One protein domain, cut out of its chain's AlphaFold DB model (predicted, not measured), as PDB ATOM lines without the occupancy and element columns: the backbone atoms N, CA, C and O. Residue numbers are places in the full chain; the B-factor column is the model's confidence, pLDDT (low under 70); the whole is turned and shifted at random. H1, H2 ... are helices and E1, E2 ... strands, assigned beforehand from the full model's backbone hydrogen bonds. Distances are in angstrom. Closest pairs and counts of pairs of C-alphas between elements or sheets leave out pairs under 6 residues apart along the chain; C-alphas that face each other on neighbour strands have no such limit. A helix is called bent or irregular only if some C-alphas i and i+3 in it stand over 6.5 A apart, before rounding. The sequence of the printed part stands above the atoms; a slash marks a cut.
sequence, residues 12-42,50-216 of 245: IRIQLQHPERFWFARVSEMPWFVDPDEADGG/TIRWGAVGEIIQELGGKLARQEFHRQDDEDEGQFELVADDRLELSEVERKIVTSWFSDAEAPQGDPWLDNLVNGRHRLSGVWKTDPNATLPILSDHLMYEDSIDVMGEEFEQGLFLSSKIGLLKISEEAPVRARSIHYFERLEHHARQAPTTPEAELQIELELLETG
ATOM      1  N   ILE A  12     -40.991  -6.553  -1.190       94.75
ATOM      2  CA  ILE A  12     -40.326  -6.775  -2.472       94.75
ATOM      3  C   ILE A  12     -39.153  -7.707  -2.202       94.75
ATOM      4  O   ILE A  12     -38.280  -7.393  -1.392       94.75
ATOM      5  N   ARG A  13     -39.153  -8.855  -2.879       94.69
ATOM      6  CA  ARG A  13     -38.122  -9.891  -2.776       94.69
ATOM      7  C   ARG A  13     -37.402 -10.013  -4.106       94.69
ATOM      8  O   ARG A  13     -38.052 -10.138  -5.144       94.69
ATOM      9  N   ILE A  14     -36.082  -9.956  -4.058       95.25
ATOM     10  CA  ILE A  14     -35.191 -10.017  -5.213       95.25
ATOM     11  C   ILE A  14     -34.273 -11.213  -5.030       95.25
ATOM     12  O   ILE A  14     -33.646 -11.333  -3.981       95.25
ATOM     13  N   GLN A  15     -34.194 -12.058  -6.053       93.50
ATOM     14  CA  GLN A  15     -33.212 -13.135  -6.141       93.50
ATOM     15  C   GLN A  15     -32.045 -12.670  -7.007       93.50
ATOM     16  O   GLN A  15     -32.266 -12.034  -8.038       93.50
ATOM     17  N   LEU A  16     -30.825 -12.961  -6.573       92.06
ATOM     18  CA  LEU A  16     -29.589 -12.571  -7.241       92.06
ATOM     19  C   LEU A  16     -28.540 -13.672  -7.070       92.06
ATOM     20  O   LEU A  16     -28.416 -14.247  -5.995       92.06
ATOM     21  N   GLN A  17     -27.765 -13.930  -8.119       90.88
ATOM     22  CA  GLN A  17     -26.687 -14.925  -8.084       90.88
ATOM     23  C   GLN A  17     -25.340 -14.301  -7.710       90.88
ATOM     24  O   GLN A  17     -24.574 -14.867  -6.938       90.88
ATOM     25  N   HIS A  18     -25.078 -13.097  -8.220       93.81
ATOM     26  CA  HIS A  18     -23.761 -12.469  -8.163       93.81
ATOM     27  C   HIS A  18     -23.825 -11.055  -7.566       93.81
ATOM     28  O   HIS A  18     -23.705 -10.062  -8.294       93.81
ATOM     29  N   PRO A  19     -24.052 -10.919  -6.243       95.38
ATOM     30  CA  PRO A  19     -24.117  -9.615  -5.580       95.38
ATOM     31  C   PRO A  19     -22.861  -8.760  -5.793       95.38
ATOM     32  O   PRO A  19     -22.946  -7.536  -5.882       95.38
ATOM     33  N   GLU A  20     -21.695  -9.396  -5.893       96.12
ATOM     34  CA  GLU A  20     -20.390  -8.768  -6.094       96.12
ATOM     35  C   GLU A  20     -20.225  -8.089  -7.459       96.12
ATOM     36  O   GLU A  20     -19.309  -7.288  -7.625       96.12
ATOM     37  N   ARG A  21     -21.103  -8.358  -8.433       97.31
ATOM     38  CA  ARG A  21     -21.022  -7.747  -9.771       97.31
ATOM     39  C   ARG A  21     -21.615  -6.346  -9.845       97.31
ATOM     40  O   ARG A  21     -21.480  -5.682 -10.872       97.31
ATOM     41  N   PHE A  22     -22.269  -5.881  -8.785       98.12
ATOM     42  CA  PHE A  22     -22.863  -4.552  -8.752       98.12
ATOM     43  C   PHE A  22     -21.891  -3.500  -8.215       98.12
ATOM     44  O   PHE A  22     -21.303  -3.646  -7.142       98.12
ATOM     45  N   TRP A  23     -21.810  -2.378  -8.923       98.31
ATOM     46  CA  TRP A  23     -21.160  -1.153  -8.467       98.31
ATOM     47  C   TRP A  23     -22.180  -0.014  -8.328       98.31
ATOM     48  O   TRP A  23     -23.335  -0.140  -8.731       98.31
ATOM     49  N   PHE A  24     -21.791   1.085  -7.677       98.19
ATOM     50  CA  PHE A  24     -22.729   2.079  -7.148       98.19
ATOM     51  C   PHE A  24     -22.331   3.502  -7.529       98.19
ATOM     52  O   PHE A  24     -21.345   4.053  -7.021       98.19
ATOM     53  N   ALA A  25     -23.154   4.130  -8.366       96.69
ATOM     54  CA  ALA A  25     -22.847   5.415  -8.983       96.69
ATOM     55  C   ALA A  25     -23.892   6.487  -8.691       96.69
ATOM     56  O   ALA A  25     -25.090   6.212  -8.576       96.69
ATOM     57  N   ARG A  26     -23.429   7.733  -8.645       96.81
ATOM     58  CA  ARG A  26     -24.247   8.931  -8.826       96.81
ATOM     59  C   ARG A  26     -24.030   9.467 -10.234       96.81
ATOM     60  O   ARG A  26     -22.949   9.321 -10.796       96.81
ATOM     61  N   VAL A  27     -25.005  10.209 -10.755       95.88
ATOM     62  CA  VAL A  27     -24.880  10.820 -12.091       95.88
ATOM     63  C   VAL A  27     -23.672  11.760 -12.212       95.88
ATOM     64  O   VAL A  27     -23.054  11.844 -13.264       95.88
ATOM     65  N   SER A  28     -23.277  12.431 -11.121       94.94
ATOM     66  CA  SER A  28     -22.111  13.334 -11.098       94.94
ATOM     67  C   SER A  28     -20.768  12.639 -11.342       94.94
ATOM     68  O   SER A  28     -19.790  13.308 -11.663       94.94
ATOM     69  N   GLU A  29     -20.716  11.315 -11.212       93.12
ATOM     70  CA  GLU A  29     -19.524  10.496 -11.460       93.12
ATOM     71  C   GLU A  29     -19.513   9.923 -12.879       93.12
ATOM     72  O   GLU A  29     -18.557   9.266 -13.273       93.12
ATOM     73  N   MET A  30     -20.565  10.196 -13.652       92.69
ATOM     74  CA  MET A  30     -20.745   9.743 -15.026       92.69
ATOM     75  C   MET A  30     -20.975  10.967 -15.922       92.69
ATOM     76  O   MET A  30     -22.070  11.149 -16.452       92.69
ATOM     77  N   PRO A  31     -19.973  11.853 -16.088       89.19
ATOM     78  CA  PRO A  31     -20.136  13.108 -16.829       89.19
ATOM     79  C   PRO A  31     -20.476  12.905 -18.314       89.19
ATOM     80  O   PRO A  31     -20.984  13.818 -18.960       89.19
ATOM     81  N   TRP A  32     -20.206  11.715 -18.851       89.81
ATOM     82  CA  TRP A  32     -20.567  11.281 -20.201       89.81
ATOM     83  C   TRP A  32     -22.003  10.749 -20.311       89.81
ATOM     84  O   TRP A  32     -22.491  10.541 -21.423       89.81
ATOM     85  N   PHE A  33     -22.694  10.498 -19.193       91.62
ATOM     86  CA  PHE A  33     -24.051   9.966 -19.215       91.62
ATOM     87  C   PHE A  33     -25.026  11.028 -19.731       91.62
ATOM     88  O   PHE A  33     -25.176  12.104 -19.155       91.62
ATOM     89  N   VAL A  34     -25.731  10.689 -20.808       87.50
ATOM     90  CA  VAL A  34     -26.783  11.514 -21.402       87.50
ATOM     91  C   VAL A  34     -28.097  10.751 -21.330       87.50
ATOM     92  O   VAL A  34     -28.129   9.537 -21.553       87.50
ATOM     93  N   ASP A  35     -29.189  11.463 -21.044       84.50
ATOM     94  CA  ASP A  35     -30.525  10.879 -21.104       84.50
ATOM     95  C   ASP A  35     -30.802  10.339 -22.521       84.50
ATOM     96  O   ASP A  35     -30.821  11.125 -23.474       84.50
ATOM     97  N   PRO A  36     -31.036   9.023 -22.693       80.50
ATOM     98  CA  PRO A  36     -31.280   8.451 -24.014       80.50
ATOM     99  C   PRO A  36     -32.513   9.040 -24.711       80.50
ATOM    100  O   PRO A  36     -32.522   9.107 -25.936       80.50
ATOM    101  N   ASP A  37     -33.531   9.485 -23.968       76.81
ATOM    102  CA  ASP A  37     -34.719  10.101 -24.574       76.81
ATOM    103  C   ASP A  37     -34.414  11.505 -25.137       76.81
ATOM    104  O   ASP A  37     -34.982  11.909 -26.155       76.81
ATOM    105  N   GLU A  38     -33.506  12.252 -24.499       78.69
ATOM    106  CA  GLU A  38     -33.036  13.551 -24.994       78.69
ATOM    107  C   GLU A  38     -32.095  13.381 -26.190       78.69
ATOM    108  O   GLU A  38     -32.223  14.109 -27.175       78.69
ATOM    109  N   ALA A  39     -31.195  12.393 -26.134       77.38
ATOM    110  CA  ALA A  39     -30.257  12.095 -27.214       77.38
ATOM    111  C   ALA A  39     -30.967  11.646 -28.505       77.38
ATOM    112  O   ALA A  39     -30.581  12.058 -29.600       77.38
ATOM    113  N   ASP A  40     -32.028  10.848 -28.381       72.88
ATOM    114  CA  ASP A  40     -32.780  10.313 -29.519       72.88
ATOM    115  C   ASP A  40     -33.878  11.259 -30.038       72.88
ATOM    116  O   ASP A  40     -34.493  10.991 -31.073       72.88
ATOM    117  N   GLY A  41     -34.161  12.354 -29.324       68.56
ATOM    118  CA  GLY A  41     -35.208  13.312 -29.688       68.56
ATOM    119  C   GLY A  41     -36.630  12.742 -29.622       68.56
ATOM    120  O   GLY A  41     -37.522  13.236 -30.317       68.56
ATOM    121  N   GLY A  42     -36.862  11.703 -28.815       65.75
ATOM    122  CA  GLY A  42     -38.140  11.001 -28.765       65.75
ATOM    123  C   GLY A  42     -38.361  10.224 -27.472       65.75
ATOM    124  O   GLY A  42     -37.445   9.649 -26.898       65.75
ATOM    125  N   THR A  50     -45.773   8.511 -16.169       86.50
ATOM    126  CA  THR A  50     -46.709   7.960 -15.173       86.50
ATOM    127  C   THR A  50     -46.008   7.186 -14.056       86.50
ATOM    128  O   THR A  50     -46.605   6.972 -13.002       86.50
ATOM    129  N   ILE A  51     -44.743   6.798 -14.256       93.62
ATOM    130  CA  ILE A  51     -43.929   6.120 -13.244       93.62
ATOM    131  C   ILE A  51     -43.521   7.116 -12.157       93.62
ATOM    132  O   ILE A  51     -42.954   8.175 -12.443       93.62
ATOM    133  N   ARG A  52     -43.731   6.760 -10.884       96.12
ATOM    134  CA  ARG A  52     -43.222   7.544  -9.752       96.12
ATOM    135  C   ARG A  52     -41.743   7.230  -9.539       96.12
ATOM    136  O   ARG A  52     -41.376   6.508  -8.613       96.12
ATOM    137  N   TRP A  53     -40.878   7.789 -10.387       96.00
ATOM    138  CA  TRP A  53     -39.433   7.529 -10.355       96.00
ATOM    139  C   TRP A  53     -38.773   7.807  -9.003       96.00
ATOM    140  O   TRP A  53     -37.859   7.084  -8.628       96.00
ATOM    141  N   GLY A  54     -39.272   8.779  -8.234       97.12
ATOM    142  CA  GLY A  54     -38.814   9.003  -6.859       97.12
ATOM    143  C   GLY A  54     -39.085   7.813  -5.932       97.12
ATOM    144  O   GLY A  54     -38.200   7.412  -5.187       97.12
ATOM    145  N   ALA A  55     -40.268   7.195  -6.024       97.56
ATOM    146  CA  ALA A  55     -40.618   6.030  -5.210       97.56
ATOM    147  C   ALA A  55     -39.837   4.778  -5.638       97.56
ATOM    148  O   ALA A  55     -39.321   4.043  -4.800       97.56
ATOM    149  N   VAL A  56     -39.697   4.568  -6.951       97.81
ATOM    150  CA  VAL A  56     -38.852   3.503  -7.517       97.81
ATOM    151  C   VAL A  56     -37.397   3.672  -7.064       97.81
ATOM    152  O   VAL A  56     -36.793   2.727  -6.559       97.81
ATOM    153  N   GLY A  57     -36.859   4.887  -7.183       98.00
ATOM    154  CA  GLY A  57     -35.505   5.232  -6.767       98.00
ATOM    155  C   GLY A  57     -35.265   5.036  -5.273       98.00
ATOM    156  O   GLY A  57     -34.206   4.548  -4.899       98.00
ATOM    157  N   GLU A  58     -36.235   5.353  -4.413       98.12
ATOM    158  CA  GLU A  58     -36.122   5.137  -2.965       98.12
ATOM    159  C   GLU A  58     -35.966   3.647  -2.616       98.12
ATOM    160  O   GLU A  58     -35.063   3.284  -1.860       98.12
ATOM    161  N   ILE A  59     -36.786   2.773  -3.209       98.12
ATOM    162  CA  ILE A  59     -36.692   1.324  -2.976       98.12
ATOM    163  C   ILE A  59     -35.390   0.748  -3.554       98.12
ATOM    164  O   ILE A  59     -34.733  -0.061  -2.899       98.12
ATOM    165  N   ILE A  60     -34.973   1.180  -4.750       98.31
ATOM    166  CA  ILE A  60     -33.700   0.744  -5.351       98.31
ATOM    167  C   ILE A  60     -32.509   1.182  -4.501       98.31
ATOM    168  O   ILE A  60     -31.584   0.398  -4.320       98.31
ATOM    169  N   GLN A  61     -32.519   2.401  -3.956       97.94
ATOM    170  CA  GLN A  61     -31.456   2.872  -3.066       97.94
ATOM    171  C   GLN A  61     -31.420   2.087  -1.751       97.94
ATOM    172  O   GLN A  61     -30.335   1.783  -1.256       97.94
ATOM    173  N   GLU A  62     -32.575   1.714  -1.194       97.69
ATOM    174  CA  GLU A  62     -32.626   0.835  -0.024       97.69
ATOM    175  C   GLU A  62     -31.997  -0.534  -0.324       97.69
ATOM    176  O   GLU A  62     -31.104  -0.974   0.405       97.69
ATOM    177  N   LEU A  63     -32.437  -1.188  -1.404       97.94
ATOM    178  CA  LEU A  63     -31.929  -2.494  -1.832       97.94
ATOM    179  C   LEU A  63     -30.439  -2.431  -2.195       97.94
ATOM    180  O   LEU A  63     -29.667  -3.281  -1.763       97.94
ATOM    181  N   GLY A  64     -30.014  -1.395  -2.919       97.75
ATOM    182  CA  GLY A  64     -28.615  -1.157  -3.265       97.75
ATOM    183  C   GLY A  64     -27.749  -0.895  -2.033       97.75
ATOM    184  O   GLY A  64     -26.645  -1.418  -1.928       97.75
ATOM    185  N   GLY A  65     -28.265  -0.162  -1.045       97.50
ATOM    186  CA  GLY A  65     -27.589   0.031   0.233       97.50
ATOM    187  C   GLY A  65     -27.420  -1.274   1.015       97.50
ATOM    188  O   GLY A  65     -26.360  -1.494   1.596       97.50
ATOM    189  N   LYS A  66     -28.443  -2.139   1.018       97.25
ATOM    190  CA  LYS A  66     -28.356  -3.488   1.597       97.25
ATOM    191  C   LYS A  66     -27.311  -4.332   0.869       97.25
ATOM    192  O   LYS A  66     -26.446  -4.912   1.515       97.25
ATOM    193  N   LEU A  67     -27.328  -4.318  -0.463       96.25
ATOM    194  CA  LEU A  67     -26.354  -5.008  -1.307       96.25
ATOM    195  C   LEU A  67     -24.913  -4.562  -1.008       96.25
ATOM    196  O   LEU A  67     -24.055  -5.399  -0.743       96.25
ATOM    197  N   ALA A  68     -24.667  -3.250  -0.944       96.31
ATOM    198  CA  ALA A  68     -23.354  -2.681  -0.636       96.31
ATOM    199  C   ALA A  68     -22.834  -3.059   0.763       96.31
ATOM    200  O   ALA A  68     -21.626  -3.132   0.968       96.31
ATOM    201  N   ARG A  69     -23.732  -3.291   1.731       96.44
ATOM    202  CA  ARG A  69     -23.395  -3.702   3.107       96.44
ATOM    203  C   ARG A  69     -23.427  -5.219   3.328       96.44
ATOM    204  O   ARG A  69     -23.275  -5.655   4.464       96.44
ATOM    205  N   GLN A  70     -23.645  -6.005   2.274       94.44
ATOM    206  CA  GLN A  70     -23.869  -7.455   2.345       94.44
ATOM    207  C   GLN A  70     -25.037  -7.870   3.259       94.44
ATOM    208  O   GLN A  70     -25.028  -8.928   3.883       94.44
ATOM    209  N   GLU A  71     -26.075  -7.038   3.331       95.50
ATOM    210  CA  GLU A  71     -27.313  -7.296   4.074       95.50
ATOM    211  C   GLU A  71     -28.315  -8.082   3.207       95.50
ATOM    212  O   GLU A  71     -29.425  -7.624   2.930       95.50
ATOM    213  N   PHE A  72     -27.904  -9.268   2.757       93.56
ATOM    214  CA  PHE A  72     -28.725 -10.230   2.017       93.56
ATOM    215  C   PHE A  72     -28.583 -11.633   2.610       93.56
ATOM    216  O   PHE A  72     -27.620 -11.943   3.314       93.56
ATOM    217  N   HIS A  73     -29.554 -12.496   2.331       90.69
ATOM    218  CA  HIS A  73     -29.562 -13.865   2.834       90.69
ATOM    219  C   HIS A  73     -29.164 -14.829   1.728       90.69
ATOM    220  O   HIS A  73     -29.789 -14.838   0.677       90.69
ATOM    221  N   ARG A  74     -28.157 -15.671   1.966       87.75
ATOM    222  CA  ARG A  74     -27.937 -16.836   1.107       87.75
ATOM    223  C   ARG A  74     -29.133 -17.772   1.267       87.75
ATOM    224  O   ARG A  74     -29.530 -18.047   2.400       87.75
ATOM    225  N   GLN A  75     -29.713 -18.217   0.160       84.00
ATOM    226  CA  GLN A  75     -30.749 -19.240   0.197       84.00
ATOM    227  C   GLN A  75     -30.075 -20.612   0.307       84.00
ATOM    228  O   GLN A  75     -29.124 -20.904  -0.414       84.00
ATOM    229  N   ASP A  76     -30.543 -21.431   1.251       71.81
ATOM    230  CA  ASP A  76     -30.032 -22.787   1.508       71.81
ATOM    231  C   ASP A  76     -30.655 -23.838   0.556       71.81
ATOM    232  O   ASP A  76     -30.591 -25.040   0.821       71.81
ATOM    233  N   ASP A  77     -31.292 -23.387  -0.527       66.62
ATOM    234  CA  ASP A  77     -31.985 -24.231  -1.501       66.62
ATOM    235  C   ASP A  77     -30.983 -24.947  -2.440       66.62
ATOM    236  O   ASP A  77     -29.785 -24.667  -2.426       66.62
ATOM    237  N   GLU A  78     -31.459 -25.909  -3.247       55.47
ATOM    238  CA  GLU A  78     -30.622 -26.781  -4.104       55.47
ATOM    239  C   GLU A  78     -29.744 -26.023  -5.125       55.47
ATOM    240  O   GLU A  78     -28.751 -26.576  -5.603       55.47
ATOM    241  N   ASP A  79     -30.072 -24.763  -5.425       60.69
ATOM    242  CA  ASP A  79     -29.293 -23.898  -6.310       60.69
ATOM    243  C   ASP A  79     -28.187 -23.177  -5.520       60.69
ATOM    244  O   ASP A  79     -28.399 -22.131  -4.896       60.69
ATOM    245  N   GLU A  80     -26.972 -23.733  -5.556       63.16
ATOM    246  CA  GLU A  80     -25.794 -23.080  -4.984       63.16
ATOM    247  C   GLU A  80     -25.627 -21.659  -5.553       63.16
ATOM    248  O   GLU A  80     -25.539 -21.461  -6.760       63.16
ATOM    249  N   GLY A  81     -25.545 -20.664  -4.662       73.12
ATOM    250  CA  GLY A  81     -25.193 -19.289  -5.032       73.12
ATOM    251  C   GLY A  81     -26.368 -18.324  -5.190       73.12
ATOM    252  O   GLY A  81     -26.144 -17.197  -5.605       73.12
ATOM    253  N   GLN A  82     -27.597 -18.708  -4.832       87.75
ATOM    254  CA  GLN A  82     -28.716 -17.760  -4.782       87.75
ATOM    255  C   GLN A  82     -28.704 -16.935  -3.489       87.75
ATOM    256  O   GLN A  82     -28.557 -17.461  -2.378       87.75
ATOM    257  N   PHE A  83     -28.908 -15.629  -3.627       91.94
ATOM    258  CA  PHE A  83     -29.064 -14.687  -2.528       91.94
ATOM    259  C   PHE A  83     -30.394 -13.941  -2.647       91.94
ATOM    260  O   PHE A  83     -30.842 -13.596  -3.738       91.94
ATOM    261  N   GLU A  84     -31.002 -13.640  -1.503       94.62
ATOM    262  CA  GLU A  84     -32.250 -12.894  -1.401       94.62
ATOM    263  C   GLU A  84     -32.011 -11.517  -0.771       94.62
ATOM    264  O   GLU A  84     -31.512 -11.397   0.354       94.62
ATOM    265  N   LEU A  85     -32.435 -10.471  -1.482       95.12
ATOM    266  CA  LEU A  85     -32.634  -9.130  -0.938       95.12
ATOM    267  C   LEU A  85     -34.124  -8.901  -0.687       95.12
ATOM    268  O   LEU A  85     -34.968  -9.181  -1.540       95.12
ATOM    269  N   VAL A  86     -34.445  -8.324   0.468       95.19
ATOM    270  CA  VAL A  86     -35.823  -7.999   0.848       95.19
ATOM    271  C   VAL A  86     -35.923  -6.524   1.207       95.19
ATOM    272  O   VAL A  86     -35.112  -6.018   1.983       95.19
ATOM    273  N   ALA A  87     -36.931  -5.837   0.679       95.50
ATOM    274  CA  ALA A  87     -37.305  -4.480   1.070       95.50
ATOM    275  C   ALA A  87     -38.796  -4.403   1.407       95.50
ATOM    276  O   ALA A  87     -39.610  -5.146   0.856       95.50
ATOM    277  N   ASP A  88     -39.142  -3.490   2.310       93.81
ATOM    278  CA  ASP A  88     -40.537  -3.193   2.628       93.81
ATOM    279  C   ASP A  88     -41.119  -2.283   1.544       93.81
ATOM    280  O   ASP A  88     -40.601  -1.193   1.286       93.81
ATOM    281  N   ASP A  89     -42.221  -2.695   0.925       92.94
ATOM    282  CA  ASP A  89     -42.962  -1.868  -0.021       92.94
ATOM    283  C   ASP A  89     -43.884  -0.880   0.705       92.94
ATOM    284  O   ASP A  89     -45.099  -0.815   0.510       92.94
ATOM    285  N   ARG A  90     -43.273  -0.040   1.536       93.25
ATOM    286  CA  ARG A  90     -43.963   1.033   2.263       93.25
ATOM    287  C   ARG A  90     -44.576   2.100   1.349       93.25
ATOM    288  O   ARG A  90     -45.387   2.901   1.805       93.25
ATOM    289  N   LEU A  91     -44.148   2.155   0.085       94.88
ATOM    290  CA  LEU A  91     -44.575   3.154  -0.901       94.88
ATOM    291  C   LEU A  91     -45.740   2.675  -1.775       94.88
ATOM    292  O   LEU A  91     -46.185   3.423  -2.655       94.88
ATOM    293  N   GLU A  92     -46.215   1.450  -1.530       94.56
ATOM    294  CA  GLU A  92     -47.296   0.807  -2.273       94.56
ATOM    295  C   GLU A  92     -47.044   0.917  -3.783       94.56
ATOM    296  O   GLU A  92     -47.808   1.536  -4.535       94.56
ATOM    297  N   LEU A  93     -45.905   0.383  -4.235       95.00
ATOM    298  CA  LEU A  93     -45.542   0.418  -5.646       95.00
ATOM    299  C   LEU A  93     -46.627  -0.272  -6.490       95.00
ATOM    300  O   LEU A  93     -47.158  -1.334  -6.143       95.00
ATOM    301  N   SER A  94     -46.955   0.328  -7.630       94.50
ATOM    302  CA  SER A  94     -47.794  -0.313  -8.642       94.50
ATOM    303  C   SER A  94     -47.097  -1.555  -9.201       94.50
ATOM    304  O   SER A  94     -45.892  -1.741  -9.041       94.50
ATOM    305  N   GLU A  95     -47.839  -2.418  -9.890       93.00
ATOM    306  CA  GLU A  95     -47.269  -3.620 -10.510       93.00
ATOM    307  C   GLU A  95     -46.122  -3.291 -11.483       93.00
ATOM    308  O   GLU A  95     -45.084  -3.951 -11.468       93.00
ATOM    309  N   VAL A  96     -46.273  -2.221 -12.272       93.50
ATOM    310  CA  VAL A  96     -45.243  -1.757 -13.213       93.50
ATOM    311  C   VAL A  96     -44.001  -1.266 -12.467       93.50
ATOM    312  O   VAL A  96     -42.887  -1.654 -12.808       93.50
ATOM    313  N   GLU A  97     -44.173  -0.468 -11.414       95.88
ATOM    314  CA  GLU A  97     -43.059   0.032 -10.597       95.88
ATOM    315  C   GLU A  97     -42.325  -1.105  -9.875       95.88
ATOM    316  O   GLU A  97     -41.096  -1.129  -9.877       95.88
ATOM    317  N   ARG A  98     -43.048  -2.095  -9.331       95.62
ATOM    318  CA  ARG A  98     -42.432  -3.302  -8.754       95.62
ATOM    319  C   ARG A  98     -41.634  -4.067  -9.790       95.62
ATOM    320  O   ARG A  98     -40.517  -4.470  -9.501       95.62
ATOM    321  N   LYS A  99     -42.172  -4.234 -11.003       94.56
ATOM    322  CA  LYS A  99     -41.442  -4.883 -12.094       94.56
ATOM    323  C   LYS A  99     -40.155  -4.126 -12.424       94.56
ATOM    324  O   LYS A  99     -39.130  -4.768 -12.638       94.56
ATOM    325  N   ILE A 100     -40.177  -2.791 -12.439       95.69
ATOM    326  CA  ILE A 100     -38.966  -1.978 -12.636       95.69
ATOM    327  C   ILE A 100     -37.950  -2.247 -11.523       95.69
ATOM    328  O   ILE A 100     -36.794  -2.514 -11.834       95.69
ATOM    329  N   VAL A 101     -38.372  -2.238 -10.254       97.00
ATOM    330  CA  VAL A 101     -37.490  -2.550  -9.117       97.00
ATOM    331  C   VAL A 101     -36.912  -3.960  -9.241       97.00
ATOM    332  O   VAL A 101     -35.704  -4.128  -9.125       97.00
ATOM    333  N   THR A 102     -37.738  -4.967  -9.531       95.69
ATOM    334  CA  THR A 102     -37.277  -6.357  -9.636       95.69
ATOM    335  C   THR A 102     -36.322  -6.573 -10.798       95.69
ATOM    336  O   THR A 102     -35.268  -7.178 -10.634       95.69
ATOM    337  N   SER A 103     -36.652  -6.032 -11.967       95.19
ATOM    338  CA  SER A 103     -35.805  -6.144 -13.156       95.19
ATOM    339  C   SER A 103     -34.509  -5.334 -13.058       95.19
ATOM    340  O   SER A 103     -33.588  -5.588 -13.824       95.19
ATOM    341  N   TRP A 104     -34.395  -4.394 -12.114       97.12
ATOM    342  CA  TRP A 104     -33.154  -3.652 -11.873       97.12
ATOM    343  C   TRP A 104     -31.999  -4.537 -11.397       97.12
ATOM    344  O   TRP A 104     -30.841  -4.186 -11.595       97.12
ATOM    345  N   PHE A 105     -32.317  -5.674 -10.778       95.88
ATOM    346  CA  PHE A 105     -31.351  -6.631 -10.234       95.88
ATOM    347  C   PHE A 105     -31.306  -7.941 -11.034       95.88
ATOM    348  O   PHE A 105     -30.718  -8.915 -10.583       95.88
ATOM    349  N   SER A 106     -31.949  -7.973 -12.204       92.62
ATOM    350  CA  SER A 106     -31.916  -9.112 -13.122       92.62
ATOM    351  C   SER A 106     -30.819  -8.915 -14.159       92.62
ATOM    352  O   SER A 106     -30.785  -7.875 -14.819       92.62
ATOM    353  N   ASP A 107     -30.012  -9.944 -14.399       89.75
ATOM    354  CA  ASP A 107     -28.948  -9.936 -15.411       89.75
ATOM    355  C   ASP A 107     -29.449  -9.630 -16.831       89.75
ATOM    356  O   ASP A 107     -28.683  -9.204 -17.687       89.75
ATOM    357  N   ALA A 108     -30.742  -9.814 -17.114       88.75
ATOM    358  CA  ALA A 108     -31.304  -9.537 -18.436       88.75
ATOM    359  C   ALA A 108     -31.740  -8.073 -18.636       88.75
ATOM    360  O   ALA A 108     -31.925  -7.639 -19.773       88.75
ATOM    361  N   GLU A 109     -31.981  -7.323 -17.556       92.44
ATOM    362  CA  GLU A 109     -32.671  -6.023 -17.618       92.44
ATOM    363  C   GLU A 109     -32.032  -4.918 -16.761       92.44
ATOM    364  O   GLU A 109     -32.415  -3.745 -16.893       92.44
ATOM    365  N   ALA A 110     -31.081  -5.266 -15.893       95.75
ATOM    366  CA  ALA A 110     -30.364  -4.320 -15.056       95.75
ATOM    367  C   ALA A 110     -29.660  -3.250 -15.906       95.75
ATOM    368  O   ALA A 110     -29.237  -3.518 -17.036       95.75
ATOM    369  N   PRO A 111     -29.495  -2.017 -15.395       96.12
ATOM    370  CA  PRO A 111     -28.533  -1.102 -15.982       96.12
ATOM    371  C   PRO A 111     -27.138  -1.724 -15.967       96.12
ATOM    372  O   PRO A 111     -26.701  -2.194 -14.920       96.12
ATOM    373  N   GLN A 112     -26.472  -1.732 -17.122       96.31
ATOM    374  CA  GLN A 112     -25.234  -2.485 -17.339       96.31
ATOM    375  C   GLN A 112     -24.124  -1.628 -17.925       96.31
ATOM    376  O   GLN A 112     -24.367  -0.895 -18.889       96.31
ATOM    377  N   GLY A 113     -22.928  -1.784 -17.368       95.88
ATOM    378  CA  GLY A 113     -21.667  -1.218 -17.837       95.88
ATOM    379  C   GLY A 113     -20.654  -1.144 -16.701       95.88
ATOM    380  O   GLY A 113     -20.938  -1.577 -15.586       95.88
ATOM    381  N   ASP A 114     -19.488  -0.573 -16.970       96.56
ATOM    382  CA  ASP A 114     -18.371  -0.524 -16.026       96.56
ATOM    383  C   ASP A 114     -17.888   0.914 -15.809       96.56
ATOM    384  O   ASP A 114     -17.969   1.738 -16.720       96.56
ATOM    385  N   PRO A 115     -17.364   1.252 -14.618       95.38
ATOM    386  CA  PRO A 115     -17.060   2.633 -14.255       95.38
ATOM    387  C   PRO A 115     -15.891   3.244 -15.046       95.38
ATOM    388  O   PRO A 115     -15.696   4.454 -14.978       95.38
ATOM    389  N   TRP A 116     -15.105   2.438 -15.771       93.94
ATOM    390  CA  TRP A 116     -14.015   2.903 -16.646       93.94
ATOM    391  C   TRP A 116     -14.397   2.962 -18.132       93.94
ATOM    392  O   TRP A 116     -13.529   3.204 -18.973       93.94
ATOM    393  N   LEU A 117     -15.664   2.697 -18.466       91.25
ATOM    394  CA  LEU A 117     -16.183   2.752 -19.828       91.25
ATOM    395  C   LEU A 117     -17.214   3.873 -19.949       91.25
ATOM    396  O   LEU A 117     -18.086   4.024 -19.100       91.25
ATOM    397  N   ASP A 118     -17.164   4.613 -21.056       89.69
ATOM    398  CA  ASP A 118     -18.100   5.708 -21.340       89.69
ATOM    399  C   ASP A 118     -19.385   5.206 -22.024       89.69
ATOM    400  O   ASP A 118     -19.921   5.821 -22.953       89.69
ATOM    401  N   ASN A 119     -19.875   4.029 -21.627       87.62
ATOM    402  CA  ASN A 119     -21.073   3.434 -22.197       87.62
ATOM    403  C   ASN A 119     -21.900   2.651 -21.167       87.62
ATOM    404  O   ASN A 119     -21.422   2.183 -20.142       87.62
ATOM    405  N   LEU A 120     -23.194   2.522 -21.472       91.38
ATOM    406  CA  LEU A 120     -24.113   1.617 -20.787       91.38
ATOM    407  C   LEU A 120     -24.982   0.922 -21.833       91.38
ATOM    408  O   LEU A 120     -25.479   1.575 -22.762       91.38
ATOM    409  N   VAL A 121     -25.204  -0.378 -21.673       86.06
ATOM    410  CA  VAL A 121     -25.900  -1.203 -22.673       86.06
ATOM    411  C   VAL A 121     -27.400  -1.296 -22.372       86.06
ATOM    412  O   VAL A 121     -28.223  -1.083 -23.264       86.06
ATOM    413  N   ASN A 122     -27.769  -1.468 -21.101       86.00
ATOM    414  CA  ASN A 122     -29.152  -1.645 -20.643       86.00
ATOM    415  C   ASN A 122     -29.564  -0.620 -19.576       86.00
ATOM    416  O   ASN A 122     -28.746   0.151 -19.078       86.00
ATOM    417  N   GLY A 123     -30.867  -0.531 -19.278       85.94
ATOM    418  CA  GLY A 123     -31.407   0.239 -18.145       85.94
ATOM    419  C   GLY A 123     -31.199   1.767 -18.146       85.94
ATOM    420  O   GLY A 123     -31.696   2.434 -17.241       85.94
ATOM    421  N   ARG A 124     -30.545   2.356 -19.162       90.12
ATOM    422  CA  ARG A 124     -30.233   3.805 -19.246       90.12
ATOM    423  C   ARG A 124     -31.430   4.731 -19.020       90.12
ATOM    424  O   ARG A 124     -31.317   5.730 -18.321       90.12
ATOM    425  N   HIS A 125     -32.589   4.394 -19.584       89.12
ATOM    426  CA  HIS A 125     -33.813   5.184 -19.410       89.12
ATOM    427  C   HIS A 125     -34.304   5.170 -17.954       89.12
ATOM    428  O   HIS A 125     -34.829   6.165 -17.465       89.12
ATOM    429  N   ARG A 126     -34.097   4.056 -17.241       92.31
ATOM    430  CA  ARG A 126     -34.493   3.906 -15.838       92.31
ATOM    431  C   ARG A 126     -33.561   4.705 -14.929       92.31
ATOM    432  O   ARG A 126     -34.042   5.422 -14.057       92.31
ATOM    433  N   LEU A 127     -32.251   4.644 -15.192       94.94
ATOM    434  CA  LEU A 127     -31.252   5.496 -14.534       94.94
ATOM    435  C   LEU A 127     -31.596   6.979 -14.704       94.94
ATOM    436  O   LEU A 127     -31.687   7.702 -13.716       94.94
ATOM    437  N   SER A 128     -31.874   7.404 -15.940       93.62
ATOM    438  CA  SER A 128     -32.308   8.771 -16.253       93.62
ATOM    439  C   SER A 128     -33.567   9.166 -15.474       93.62
ATOM    440  O   SER A 128     -33.583  10.208 -14.822       93.62
ATOM    441  N   GLY A 129     -34.595   8.309 -15.454       93.62
ATOM    442  CA  GLY A 129     -35.830   8.553 -14.703       93.62
ATOM    443  C   GLY A 129     -35.584   8.822 -13.216       93.62
ATOM    444  O   GLY A 129     -36.084   9.810 -12.668       93.62
ATOM    445  N   VAL A 130     -34.766   7.984 -12.571       96.69
ATOM    446  CA  VAL A 130     -34.427   8.151 -11.150       96.69
ATOM    447  C   VAL A 130     -33.550   9.387 -10.922       96.69
ATOM    448  O   VAL A 130     -33.909  10.223 -10.095       96.69
ATOM    449  N   TRP A 131     -32.463   9.574 -11.676       96.31
ATOM    450  CA  TRP A 131     -31.549  10.710 -11.489       96.31
ATOM    451  C   TRP A 131     -32.153  12.072 -11.841       96.31
ATOM    452  O   TRP A 131     -31.749  13.078 -11.264       96.31
ATOM    453  N   LYS A 132     -33.155  12.131 -12.726       93.94
ATOM    454  CA  LYS A 132     -33.934  13.360 -12.958       93.94
ATOM    455  C   LYS A 132     -34.736  13.781 -11.730       93.94
ATOM    456  O   LYS A 132     -34.959  14.973 -11.529       93.94
ATOM    457  N   THR A 133     -35.175  12.815 -10.923       95.56
ATOM    458  CA  THR A 133     -35.924  13.075  -9.688       95.56
ATOM    459  C   THR A 133     -34.987  13.307  -8.501       95.56
ATOM    460  O   THR A 133     -35.227  14.215  -7.708       95.56
ATOM    461  N   ASP A 134     -33.912  12.525  -8.392       97.44
ATOM    462  CA  ASP A 134     -32.874  12.665  -7.369       97.44
ATOM    463  C   ASP A 134     -31.467  12.499  -7.981       97.44
ATOM    464  O   ASP A 134     -30.964  11.378  -8.100       97.44
ATOM    465  N   PRO A 135     -30.784  13.606  -8.339       96.19
ATOM    466  CA  PRO A 135     -29.431  13.564  -8.900       96.19
ATOM    467  C   PRO A 135     -28.366  13.021  -7.937       96.19
ATOM    468  O   PRO A 135     -27.259  12.686  -8.360       96.19
ATOM    469  N   ASN A 136     -28.665  12.955  -6.636       97.12
ATOM    470  CA  ASN A 136     -27.748  12.420  -5.632       97.12
ATOM    471  C   ASN A 136     -27.988  10.932  -5.355       97.12
ATOM    472  O   ASN A 136     -27.217  10.333  -4.592       97.12
ATOM    473  N   ALA A 137     -29.013  10.340  -5.979       98.00
ATOM    474  CA  ALA A 137     -29.329   8.938  -5.815       98.00
ATOM    475  C   ALA A 137     -28.126   8.075  -6.198       98.00
ATOM    476  O   ALA A 137     -27.554   8.207  -7.284       98.00
ATOM    477  N   THR A 138     -27.742   7.191  -5.281       98.06
ATOM    478  CA  THR A 138     -26.656   6.235  -5.504       98.06
ATOM    479  C   THR A 138     -27.270   4.926  -5.980       98.06
ATOM    480  O   THR A 138     -27.903   4.224  -5.193       98.06
ATOM    481  N   LEU A 139     -27.134   4.629  -7.270       98.31
ATOM    482  CA  LEU A 139     -27.853   3.534  -7.919       98.31
ATOM    483  C   LEU A 139     -26.926   2.348  -8.212       98.31
ATOM    484  O   LEU A 139     -25.785   2.574  -8.623       98.31
ATOM    485  N   PRO A 140     -27.403   1.105  -8.013       98.25
ATOM    486  CA  PRO A 140     -26.691  -0.093  -8.430       98.25
ATOM    487  C   PRO A 140     -26.683  -0.204  -9.958       98.25
ATOM    488  O   PRO A 140     -27.719  -0.021 -10.611       98.25
ATOM    489  N   ILE A 141     -25.514  -0.528 -10.502       98.25
ATOM    490  CA  ILE A 141     -25.259  -0.818 -11.911       98.25
ATOM    491  C   ILE A 141     -24.531  -2.162 -11.961       98.25
ATOM    492  O   ILE A 141     -23.591  -2.389 -11.201       98.25
ATOM    493  N   LEU A 142     -25.003  -3.062 -12.815       98.06
ATOM    494  CA  LEU A 142     -24.402  -4.372 -13.020       98.06
ATOM    495  C   LEU A 142     -23.188  -4.241 -13.947       98.06
ATOM    496  O   LEU A 142     -23.260  -3.587 -14.986       98.06
ATOM    497  N   SER A 143     -22.071  -4.851 -13.569       97.94
ATOM    498  CA  SER A 143     -20.861  -4.886 -14.389       97.94
ATOM    499  C   SER A 143     -21.049  -5.766 -15.616       97.94
ATOM    500  O   SER A 143     -21.337  -6.952 -15.476       97.94
ATOM    501  N   ASP A 144     -20.845  -5.197 -16.803       95.31
ATOM    502  CA  ASP A 144     -20.836  -5.958 -18.058       95.31
ATOM    503  C   ASP A 144     -19.590  -6.857 -18.111       95.31
ATOM    504  O   ASP A 144     -19.662  -8.044 -18.421       95.31
ATOM    505  N   HIS A 145     -18.448  -6.319 -17.676       96.38
ATOM    506  CA  HIS A 145     -17.182  -7.035 -17.602       96.38
ATOM    507  C   HIS A 145     -17.237  -8.278 -16.701       96.38
ATOM    508  O   HIS A 145     -16.845  -9.359 -17.131       96.38
ATOM    509  N   LEU A 146     -17.740  -8.175 -15.465       97.12
ATOM    510  CA  LEU A 146     -17.774  -9.325 -14.549       97.12
ATOM    511  C   LEU A 146     -18.846 -10.364 -14.911       97.12
ATOM    512  O   LEU A 146     -18.735 -11.509 -14.481       97.12
ATOM    513  N   MET A 147     -19.853 -10.018 -15.721       94.62
ATOM    514  CA  MET A 147     -20.790 -11.015 -16.261       94.62
ATOM    515  C   MET A 147     -20.094 -12.029 -17.176       94.62
ATOM    516  O   MET A 147     -20.537 -13.171 -17.285       94.62
ATOM    517  N   TYR A 148     -18.974 -11.658 -17.801       93.94
ATOM    518  CA  TYR A 148     -18.204 -12.576 -18.635       93.94
ATOM    519  C   TYR A 148     -17.517 -13.703 -17.855       93.94
ATOM    520  O   TYR A 148     -17.095 -14.679 -18.477       93.94
ATOM    521  N   GLU A 149     -17.450 -13.638 -16.523       94.31
ATOM    522  CA  GLU A 149     -16.952 -14.748 -15.700       94.31
ATOM    523  C   GLU A 149     -17.697 -16.059 -15.982       94.31
ATOM    524  O   GLU A 149     -17.067 -17.108 -16.096       94.31
ATOM    525  N   ASP A 150     -19.015 -15.997 -16.197       92.62
ATOM    526  CA  ASP A 150     -19.845 -17.182 -16.464       92.62
ATOM    527  C   ASP A 150     -19.531 -17.833 -17.818       92.62
ATOM    528  O   ASP A 150     -19.942 -18.957 -18.102       92.62
ATOM    529  N   SER A 151     -18.807 -17.117 -18.680       93.19
ATOM    530  CA  SER A 151     -18.414 -17.590 -20.005       93.19
ATOM    531  C   SER A 151     -17.022 -18.221 -20.030       93.19
ATOM    532  O   SER A 151     -16.669 -18.808 -21.052       93.19
ATOM    533  N   ILE A 152     -16.239 -18.149 -18.944       93.12
ATOM    534  CA  ILE A 152     -14.860 -18.669 -18.902       93.12
ATOM    535  C   ILE A 152     -14.818 -20.156 -19.265       93.12
ATOM    536  O   ILE A 152     -14.091 -20.543 -20.180       93.12
ATOM    537  N   ASP A 153     -15.659 -20.973 -18.627       92.06
ATOM    538  CA  ASP A 153     -15.687 -22.426 -18.847       92.06
ATOM    539  C   ASP A 153     -16.028 -22.808 -20.297       92.06
ATOM    540  O   ASP A 153     -15.651 -23.878 -20.780       92.06
ATOM    541  N   VAL A 154     -16.742 -21.930 -21.008       94.62
ATOM    542  CA  VAL A 154     -17.168 -22.141 -22.398       94.62
ATOM    543  C   VAL A 154     -16.142 -21.597 -23.394       94.62
ATOM    544  O   VAL A 154     -15.919 -22.209 -24.439       94.62
ATOM    545  N   MET A 155     -15.532 -20.449 -23.093       93.06
ATOM    546  CA  MET A 155     -14.665 -19.696 -24.008       93.06
ATOM    547  C   MET A 155     -13.180 -20.066 -23.868       93.06
ATOM    548  O   MET A 155     -12.414 -19.883 -24.814       93.06
ATOM    549  N   GLY A 156     -12.781 -20.646 -22.733       94.19
ATOM    550  CA  GLY A 156     -11.447 -21.189 -22.491       94.19
ATOM    551  C   GLY A 156     -10.407 -20.178 -21.998       94.19
ATOM    552  O   GLY A 156     -10.689 -19.009 -21.745       94.19
ATOM    553  N   GLU A 157      -9.168 -20.659 -21.868       93.12
ATOM    554  CA  GLU A 157      -8.060 -19.971 -21.182       93.12
ATOM    555  C   GLU A 157      -7.681 -18.614 -21.803       93.12
ATOM    556  O   GLU A 157      -7.388 -17.664 -21.083       93.12
ATOM    557  N   GLU A 158      -7.704 -18.482 -23.134       89.94
ATOM    558  CA  GLU A 158      -7.380 -17.205 -23.798       89.94
ATOM    559  C   GLU A 158      -8.382 -16.105 -23.417       89.94
ATOM    560  O   GLU A 158      -8.003 -14.962 -23.158       89.94
ATOM    561  N   PHE A 159      -9.664 -16.464 -23.322       92.81
ATOM    562  CA  PHE A 159     -10.716 -15.550 -22.892       92.81
ATOM    563  C   PHE A 159     -10.559 -15.164 -21.416       92.81
ATOM    564  O   PHE A 159     -10.663 -13.988 -21.072       92.81
ATOM    565  N   GLU A 160     -10.253 -16.137 -20.558       94.62
ATOM    566  CA  GLU A 160      -9.976 -15.916 -19.135       94.62
ATOM    567  C   GLU A 160      -8.807 -14.939 -18.924       94.62
ATOM    568  O   GLU A 160      -8.922 -13.969 -18.172       94.62
ATOM    569  N   GLN A 161      -7.703 -15.123 -19.654       92.81
ATOM    570  CA  GLN A 161      -6.561 -14.207 -19.599       92.81
ATOM    571  C   GLN A 161      -6.943 -12.788 -20.042       92.81
ATOM    572  O   GLN A 161      -6.527 -11.813 -19.407       92.81
ATOM    573  N   GLY A 162      -7.768 -12.662 -21.088       91.88
ATOM    574  CA  GLY A 162      -8.320 -11.381 -21.531       91.88
ATOM    575  C   GLY A 162      -9.172 -10.697 -20.456       91.88
ATOM    576  O   GLY A 162      -9.009  -9.498 -20.211       91.88
ATOM    577  N   LEU A 163     -10.018 -11.456 -19.752       95.12
ATOM    578  CA  LEU A 163     -10.817 -10.956 -18.630       95.12
ATOM    579  C   LEU A 163      -9.925 -10.423 -17.498       95.12
ATOM    580  O   LEU A 163     -10.157  -9.328 -16.975       95.12
ATOM    581  N   PHE A 164      -8.886 -11.166 -17.117       96.25
ATOM    582  CA  PHE A 164      -7.967 -10.750 -16.054       96.25
ATOM    583  C   PHE A 164      -7.195  -9.486 -16.426       96.25
ATOM    584  O   PHE A 164      -7.055  -8.574 -15.604       96.25
ATOM    585  N   LEU A 165      -6.744  -9.398 -17.679       94.44
ATOM    586  CA  LEU A 165      -6.052  -8.223 -18.189       94.44
ATOM    587  C   LEU A 165      -6.962  -6.989 -18.203       94.44
ATOM    588  O   LEU A 165      -6.584  -5.949 -17.665       94.44
ATOM    589  N   SER A 166      -8.181  -7.121 -18.729       94.00
ATOM    590  CA  SER A 166      -9.180  -6.045 -18.734       94.00
ATOM    591  C   SER A 166      -9.539  -5.598 -17.307       94.00
ATOM    592  O   SER A 166      -9.587  -4.399 -17.036       94.00
ATOM    593  N   SER A 167      -9.644  -6.530 -16.348       96.88
ATOM    594  CA  SER A 167      -9.844  -6.197 -14.924       96.88
ATOM    595  C   SER A 167      -8.715  -5.314 -14.383       96.88
ATOM    596  O   SER A 167      -8.959  -4.326 -13.689       96.88
ATOM    597  N   LYS A 168      -7.461  -5.647 -14.721       95.81
ATOM    598  CA  LYS A 168      -6.282  -4.867 -14.323       95.81
ATOM    599  C   LYS A 168      -6.291  -3.471 -14.948       95.81
ATOM    600  O   LYS A 168      -6.013  -2.502 -14.247       95.81
ATOM    601  N   ILE A 169      -6.642  -3.355 -16.226       93.31
ATOM    602  CA  ILE A 169      -6.743  -2.064 -16.920       93.31
ATOM    603  C   ILE A 169      -7.858  -1.205 -16.311       93.31
ATOM    604  O   ILE A 169      -7.631  -0.031 -16.015       93.31
ATOM    605  N   GLY A 170      -9.029  -1.787 -16.043       94.69
ATOM    606  CA  GLY A 170     -10.139  -1.098 -15.384       94.69
ATOM    607  C   GLY A 170      -9.755  -0.530 -14.015       94.69
ATOM    608  O   GLY A 170     -10.033   0.635 -13.726       94.69
ATOM    609  N   LEU A 171      -9.026  -1.299 -13.197       96.25
ATOM    610  CA  LEU A 171      -8.513  -0.829 -11.902       96.25
ATOM    611  C   LEU A 171      -7.519   0.332 -12.015       96.25
ATOM    612  O   LEU A 171      -7.467   1.150 -11.098       96.25
ATOM    613  N   LEU A 172      -6.732   0.393 -13.094       94.56
ATOM    614  CA  LEU A 172      -5.768   1.470 -13.345       94.56
ATOM    615  C   LEU A 172      -6.449   2.750 -13.853       94.56
ATOM    616  O   LEU A 172      -5.989   3.846 -13.544       94.56
ATOM    617  N   LYS A 173      -7.560   2.620 -14.587       93.38
ATOM    618  CA  LYS A 173      -8.369   3.754 -15.072       93.38
ATOM    619  C   LYS A 173      -9.162   4.441 -13.951       93.38
ATOM    620  O   LYS A 173      -9.532   5.605 -14.072       93.38
ATOM    621  N   ILE A 174      -9.408   3.752 -12.837       93.31
ATOM    622  CA  ILE A 174     -10.123   4.298 -11.678       93.31
ATOM    623  C   ILE A 174      -9.115   4.697 -10.592       93.31
ATOM    624  O   ILE A 174      -8.387   3.859 -10.069       93.31
ATOM    625  N   SER A 175      -9.111   5.966 -10.175       93.12
ATOM    626  CA  SER A 175      -8.285   6.418  -9.040       93.12
ATOM    627  C   SER A 175      -8.639   5.674  -7.745       93.12
ATOM    628  O   SER A 175      -9.814   5.443  -7.475       93.12
ATOM    629  N   GLU A 176      -7.653   5.316  -6.914       91.88
ATOM    630  CA  GLU A 176      -7.867   4.709  -5.581       91.88
ATOM    631  C   GLU A 176      -8.766   5.558  -4.673       91.88
ATOM    632  O   GLU A 176      -9.584   5.017  -3.933       91.88
ATOM    633  N   GLU A 177      -8.696   6.881  -4.815       94.31
ATOM    634  CA  GLU A 177      -9.486   7.845  -4.041       94.31
ATOM    635  C   GLU A 177     -10.870   8.126  -4.657       94.31
ATOM    636  O   GLU A 177     -11.637   8.945  -4.140       94.31
ATOM    637  N   ALA A 178     -11.209   7.487  -5.784       94.56
ATOM    638  CA  ALA A 178     -12.490   7.702  -6.444       94.56
ATOM    639  C   ALA A 178     -13.644   7.266  -5.518       94.56
ATOM    640  O   ALA A 178     -13.654   6.125  -5.049       94.56
ATOM    641  N   PRO A 179     -14.674   8.105  -5.287       95.94
ATOM    642  CA  PRO A 179     -15.751   7.765  -4.353       95.94
ATOM    643  C   PRO A 179     -16.519   6.481  -4.707       95.94
ATOM    644  O   PRO A 179     -17.065   5.833  -3.814       95.94
ATOM    645  N   VAL A 180     -16.533   6.085  -5.987       96.00
ATOM    646  CA  VAL A 180     -17.090   4.802  -6.441       96.00
ATOM    647  C   VAL A 180     -16.394   3.605  -5.784       96.00
ATOM    648  O   VAL A 180     -17.077   2.668  -5.381       96.00
ATOM    649  N   ARG A 181     -15.073   3.659  -5.550       95.94
ATOM    650  CA  ARG A 181     -14.339   2.583  -4.860       95.94
ATOM    651  C   ARG A 181     -14.818   2.379  -3.435       95.94
ATOM    652  O   ARG A 181     -15.115   1.256  -3.042       95.94
ATOM    653  N   ALA A 182     -14.980   3.470  -2.692       95.06
ATOM    654  CA  ALA A 182     -15.436   3.417  -1.306       95.06
ATOM    655  C   ALA A 182     -16.869   2.870  -1.159       95.06
ATOM    656  O   ALA A 182     -17.222   2.362  -0.097       95.06
ATOM    657  N   ARG A 183     -17.706   2.978  -2.201       95.44
ATOM    658  CA  ARG A 183     -19.095   2.482  -2.182       95.44
ATOM    659  C   ARG A 183     -19.256   1.084  -2.771       95.44
ATOM    660  O   ARG A 183     -20.239   0.425  -2.458       95.44
ATOM    661  N   SER A 184     -18.317   0.637  -3.600       97.62
ATOM    662  CA  SER A 184     -18.395  -0.611  -4.366       97.62
ATOM    663  C   SER A 184     -17.305  -1.600  -3.959       97.62
ATOM    664  O   SER A 184     -16.657  -2.197  -4.812       97.62
ATOM    665  N   ILE A 185     -17.098  -1.766  -2.650       97.56
ATOM    666  CA  ILE A 185     -15.984  -2.541  -2.080       97.56
ATOM    667  C   ILE A 185     -15.888  -3.937  -2.708       97.56
ATOM    668  O   ILE A 185     -14.863  -4.269  -3.289       97.56
ATOM    669  N   HIS A 186     -16.970  -4.718  -2.680       97.44
ATOM    670  CA  HIS A 186     -16.945  -6.108  -3.160       97.44
ATOM    671  C   HIS A 186     -16.739  -6.241  -4.670       97.44
ATOM    672  O   HIS A 186     -16.072  -7.168  -5.122       97.44
ATOM    673  N   TYR A 187     -17.246  -5.281  -5.439       98.31
ATOM    674  CA  TYR A 187     -16.977  -5.196  -6.869       98.31
ATOM    675  C   TYR A 187     -15.487  -4.986  -7.150       98.31
ATOM    676  O   TYR A 187     -14.884  -5.713  -7.941       98.31
ATOM    677  N   PHE A 188     -14.857  -4.040  -6.450       98.25
ATOM    678  CA  PHE A 188     -13.427  -3.791  -6.609       98.25
ATOM    679  C   PHE A 188     -12.566  -4.933  -6.055       98.25
ATOM    680  O   PHE A 188     -11.573  -5.282  -6.684       98.25
ATOM    681  N   GLU A 189     -12.967  -5.587  -4.962       97.94
ATOM    682  CA  GLU A 189     -12.308  -6.807  -4.471       97.94
ATOM    683  C   GLU A 189     -12.329  -7.928  -5.524       97.94
ATOM    684  O   GLU A 189     -11.324  -8.624  -5.708       97.94
ATOM    685  N   ARG A 190     -13.446  -8.091  -6.251       97.75
ATOM    686  CA  ARG A 190     -13.565  -9.078  -7.332       97.75
ATOM    687  C   ARG A 190     -12.672  -8.731  -8.524       97.75
ATOM    688  O   ARG A 190     -11.953  -9.601  -9.011       97.75
ATOM    689  N   LEU A 191     -12.635  -7.465  -8.939       97.88
ATOM    690  CA  LEU A 191     -11.710  -7.008  -9.982       97.88
ATOM    691  C   LEU A 191     -10.247  -7.193  -9.582       97.88
ATOM    692  O   LEU A 191      -9.439  -7.636 -10.394       97.88
ATOM    693  N   GLU A 192      -9.886  -6.879  -8.338       98.00
ATOM    694  CA  GLU A 192      -8.526  -7.072  -7.827       98.00
ATOM    695  C   GLU A 192      -8.127  -8.545  -7.804       98.00
ATOM    696  O   GLU A 192      -6.981  -8.884  -8.109       98.00
ATOM    697  N   HIS A 193      -9.062  -9.427  -7.449       97.81
ATOM    698  CA  HIS A 193      -8.847 -10.867  -7.499       97.81
ATOM    699  C   HIS A 193      -8.474 -11.337  -8.911       97.81
ATOM    700  O   HIS A 193      -7.512 -12.095  -9.052       97.81
ATOM    701  N   HIS A 194      -9.169 -10.846  -9.939       97.25
ATOM    702  CA  HIS A 194      -8.864 -11.138 -11.344       97.25
ATOM    703  C   HIS A 194      -7.571 -10.487 -11.816       97.25
ATOM    704  O   HIS A 194      -6.725 -11.135 -12.423       97.25
ATOM    705  N   ALA A 195      -7.357  -9.220 -11.480       96.19
ATOM    706  CA  ALA A 195      -6.164  -8.488 -11.890       96.19
ATOM    707  C   ALA A 195      -4.864  -9.112 -11.355       96.19
ATOM    708  O   ALA A 195      -3.832  -9.047 -12.022       96.19
ATOM    709  N   ARG A 196      -4.898  -9.757 -10.177       96.75
ATOM    710  CA  ARG A 196      -3.759 -10.521  -9.627       96.75
ATOM    711  C   ARG A 196      -3.433 -11.785 -10.425       96.75
ATOM    712  O   ARG A 196      -2.323 -12.294 -10.296       96.75
ATOM    713  N   GLN A 197      -4.382 -12.288 -11.208       95.88
ATOM    714  CA  GLN A 197      -4.224 -13.464 -12.063       95.88
ATOM    715  C   GLN A 197      -3.830 -13.091 -13.498       95.88
ATOM    716  O   GLN A 197      -3.499 -13.972 -14.287       95.88
ATOM    717  N   ALA A 198      -3.821 -11.795 -13.835       92.25
ATOM    718  CA  ALA A 198      -3.438 -11.327 -15.158       92.25
ATOM    719  C   ALA A 198      -1.995 -11.747 -15.506       92.25
ATOM    720  O   ALA A 198      -1.105 -11.655 -14.646       92.25
ATOM    721  N   PRO A 199      -1.727 -12.155 -16.762       87.06
ATOM    722  CA  PRO A 199      -0.374 -12.463 -17.207       87.06
ATOM    723  C   PRO A 199       0.592 -11.297 -16.953       87.06
ATOM    724  O   PRO A 199       0.252 -10.126 -17.111       87.06
ATOM    725  N   THR A 200       1.825 -11.631 -16.570       87.31
ATOM    726  CA  THR A 200       2.930 -10.675 -16.345       87.31
ATOM    727  C   THR A 200       3.986 -10.769 -17.449       87.31
ATOM    728  O   THR A 200       5.167 -10.517 -17.230       87.31
ATOM    729  N   THR A 201       3.575 -11.211 -18.640       86.62
ATOM    730  CA  THR A 201       4.463 -11.300 -19.799       86.62
ATOM    731  C   THR A 201       4.716  -9.908 -20.390       86.62
ATOM    732  O   THR A 201       3.841  -9.044 -20.286       86.62
ATOM    733  N   PRO A 202       5.864  -9.678 -21.056       86.75
ATOM    734  CA  PRO A 202       6.133  -8.408 -21.733       86.75
ATOM    735  C   PRO A 202       5.041  -8.010 -22.734       86.75
ATOM    736  O   PRO A 202       4.729  -6.833 -22.876       86.75
ATOM    737  N   GLU A 203       4.430  -8.982 -23.416       84.69
ATOM    738  CA  GLU A 203       3.321  -8.740 -24.341       84.69
ATOM    739  C   GLU A 203       2.070  -8.215 -23.621       84.69
ATOM    740  O   GLU A 203       1.425  -7.292 -24.114       84.69
ATOM    741  N   ALA A 204       1.746  -8.763 -22.444       81.69
ATOM    742  CA  ALA A 204       0.615  -8.308 -21.639       81.69
ATOM    743  C   ALA A 204       0.869  -6.917 -21.036       81.69
ATOM    744  O   ALA A 204      -0.037  -6.090 -20.990       81.69
ATOM    745  N   GLU A 205       2.103  -6.635 -20.610       85.31
ATOM    746  CA  GLU A 205       2.505  -5.300 -20.148       85.31
ATOM    747  C   GLU A 205       2.393  -4.265 -21.272       85.31
ATOM    748  O   GLU A 205       1.772  -3.222 -21.075       85.31
ATOM    749  N   LEU A 206       2.884  -4.591 -22.473       85.75
ATOM    750  CA  LEU A 206       2.744  -3.737 -23.652       85.75
ATOM    751  C   LEU A 206       1.271  -3.492 -24.007       85.75
ATOM    752  O   LEU A 206       0.906  -2.376 -24.365       85.75
ATOM    753  N   GLN A 207       0.412  -4.509 -23.903       84.38
ATOM    754  CA  GLN A 207      -1.020  -4.350 -24.157       84.38
ATOM    755  C   GLN A 207      -1.679  -3.386 -23.158       84.38
ATOM    756  O   GLN A 207      -2.461  -2.532 -23.573       84.38
ATOM    757  N   ILE A 208      -1.336  -3.477 -21.866       83.25
ATOM    758  CA  ILE A 208      -1.806  -2.523 -20.845       83.25
ATOM    759  C   ILE A 208      -1.348  -1.107 -21.195       83.25
ATOM    760  O   ILE A 208      -2.162  -0.186 -21.180       83.25
ATOM    761  N   GLU A 209      -0.063  -0.927 -21.510       82.50
ATOM    762  CA  GLU A 209       0.489   0.380 -21.871       82.50
ATOM    763  C   GLU A 209      -0.239   0.977 -23.077       82.50
ATOM    764  O   GLU A 209      -0.705   2.112 -23.008       82.50
ATOM    765  N   LEU A 210      -0.399   0.206 -24.157       85.56
ATOM    766  CA  LEU A 210      -1.090   0.653 -25.366       85.56
ATOM    767  C   LEU A 210      -2.534   1.074 -25.082       85.56
ATOM    768  O   LEU A 210      -2.953   2.136 -25.536       85.56
ATOM    769  N   GLU A 211      -3.286   0.300 -24.302       82.75
ATOM    770  CA  GLU A 211      -4.680   0.645 -24.020       82.75
ATOM    771  C   GLU A 211      -4.801   1.891 -23.128       82.75
ATOM    772  O   GLU A 211      -5.677   2.739 -23.332       82.75
ATOM    773  N   LEU A 212      -3.909   2.047 -22.148       80.88
ATOM    774  CA  LEU A 212      -3.865   3.249 -21.315       80.88
ATOM    775  C   LEU A 212      -3.460   4.492 -22.124       80.88
ATOM    776  O   LEU A 212      -3.973   5.577 -21.854       80.88
ATOM    777  N   LEU A 213      -2.598   4.344 -23.135       82.56
ATOM    778  CA  LEU A 213      -2.257   5.414 -24.077       82.56
ATOM    779  C   LEU A 213      -3.441   5.799 -24.964       82.56
ATOM    780  O   LEU A 213      -3.772   6.978 -25.071       82.56
ATOM    781  N   GLU A 214      -4.106   4.816 -25.576       83.12
ATOM    782  CA  GLU A 214      -5.261   5.046 -26.454       83.12
ATOM    783  C   GLU A 214      -6.418   5.736 -25.727       83.12
ATOM    784  O   GLU A 214      -7.144   6.537 -26.315       83.12
ATOM    785  N   THR A 215      -6.566   5.458 -24.433       73.62
ATOM    786  CA  THR A 215      -7.609   6.049 -23.589       73.62
ATOM    787  C   THR A 215      -7.180   7.335 -22.876       73.62
ATOM    788  O   THR A 215      -7.987   7.921 -22.158       73.62
ATOM    789  N   GLY A 216      -5.947   7.812 -23.093       71.62
ATOM    790  CA  GLY A 216      -5.438   9.069 -22.532       71.62
ATOM    791  C   GLY A 216      -5.123   9.026 -21.032       71.62
ATOM    792  O   GLY A 216      -5.023  10.076 -20.402       71.62
TER     793      GLY A 216
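AT A GLANCE: This is residues 12 to 42 and 50 to 216 of the 245 residues of an uncharacterized protein of Arthrobacter sp. UCD-GKA (UniProt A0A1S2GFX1). Two groups of helices stand on either side of a small two-stranded sheet, E2 and E4, near the middle. In one group the long helix H2 packs on this sheet and on a second one, E1 and E3, with H3 and H4 beside it and H1 on H4; in the other, H6 is covered by H5, H8 and H9. The printed part has 198 residues with nine named helices and four named strands, in the order E1 E2 H1 H2 E3 H3 H4 E4 H5 H6 H7 H8 H9; both sheets are antiparallel and the class is mostly helix. It is compact, with a radius of gyration of the C-alphas of 17.7 A and spans of 57 by 47 by 30 A.

IN THESE COORDINATES: Find C-alpha 12 at (-40.326, -6.775, -2.472), where E1, residues 12 to 16, begins; E2 follows at 22 to 25 and H1 at 36 to 39. Past the cut, H2 runs from 53 to 68 over 21.4 A. Then come E3, 83 to 88, 17.0 A long, H3, 95 to 103, H4, 124 to 133, and E4, 139 to 142. H5, 144 to 155, is irregular, with C-alphas 150 and 153 7.1 A apart. H6 begins at C-alpha 157 (-8.060, -19.971, -21.182) and runs 24.5 A to 173. H7, 179 to 183, and H8, 185 to 195, lead to H9, 202 to 214, 18.3 A long, ending at C-alpha 214 (-5.261, 5.046, -26.454).

HOW THE PARTS SIT: Look first at E1 and E3, antiparallel at 162 degrees, with N 14 and O 85 2.9 A apart, within hydrogen-bond range. E2 and E4 are antiparallel at 140 degrees, with N 141 and O 23 at 2.8 A, also within range. The closest C-alphas of H2 and E3 are Leu 63 and Ala 87, 6.4 A; of H2 and E4, Gly 64 and Pro 140, 5.6 A. With residues 56 to 60 alone H2 touches H3, Val 56 to Glu 97 being the closest C-alphas at 6.3 A, at a shallow tilt of 30 degrees. With residues 53 to 57 alone it touches H4, about perpendicular at 73 degrees, closest C-alphas Trp 53 and Val 130, 5.1 A. H1 touches H4, closest C-alphas Pro 36 and His 125, 6.2 A. The closest C-alphas of E2 and H7 are Phe 24 and Arg 183, 6.2 A. H6 touches H8 at a steep tilt of 53 degrees, opposite ways, closest C-alphas Lys 168 and Ala 195, 4.4 A. It touches H9, closest C-alphas Ile 169 and Ile 208, 6.3 A, and forms a helical hairpin with H5, closest C-alphas Ile 152 and Glu 160, 5.6 A. In H2, H3, H6, H7, H8 and H9 every O i to N i+4 pair is within hydrogen-bond range; in H4 5 of 6 are, in H5 1 of 8 beside 8 of 9 O i to N i+3 pairs, and H1 is too short for an i+4 pair.

THE WHOLE: The two C-alphas farthest apart, those of Glu 92 and Pro 202, are 57.6 A apart. Residues 43 to 49 are not printed, and C-alphas 42 and 50 are 16.4 A apart across the cut. The links H2 to E3 and H3 to H4 are long; in the first, residues 73 to 74 pair antiparallel with residues 83 to 84 of E3. Residues 153 to 158, of which 153 to 155 belong to H5, stand free. The mean pLDDT of the printed part is 91.9, with residues 41 to 42 and 77 to 80 under 70.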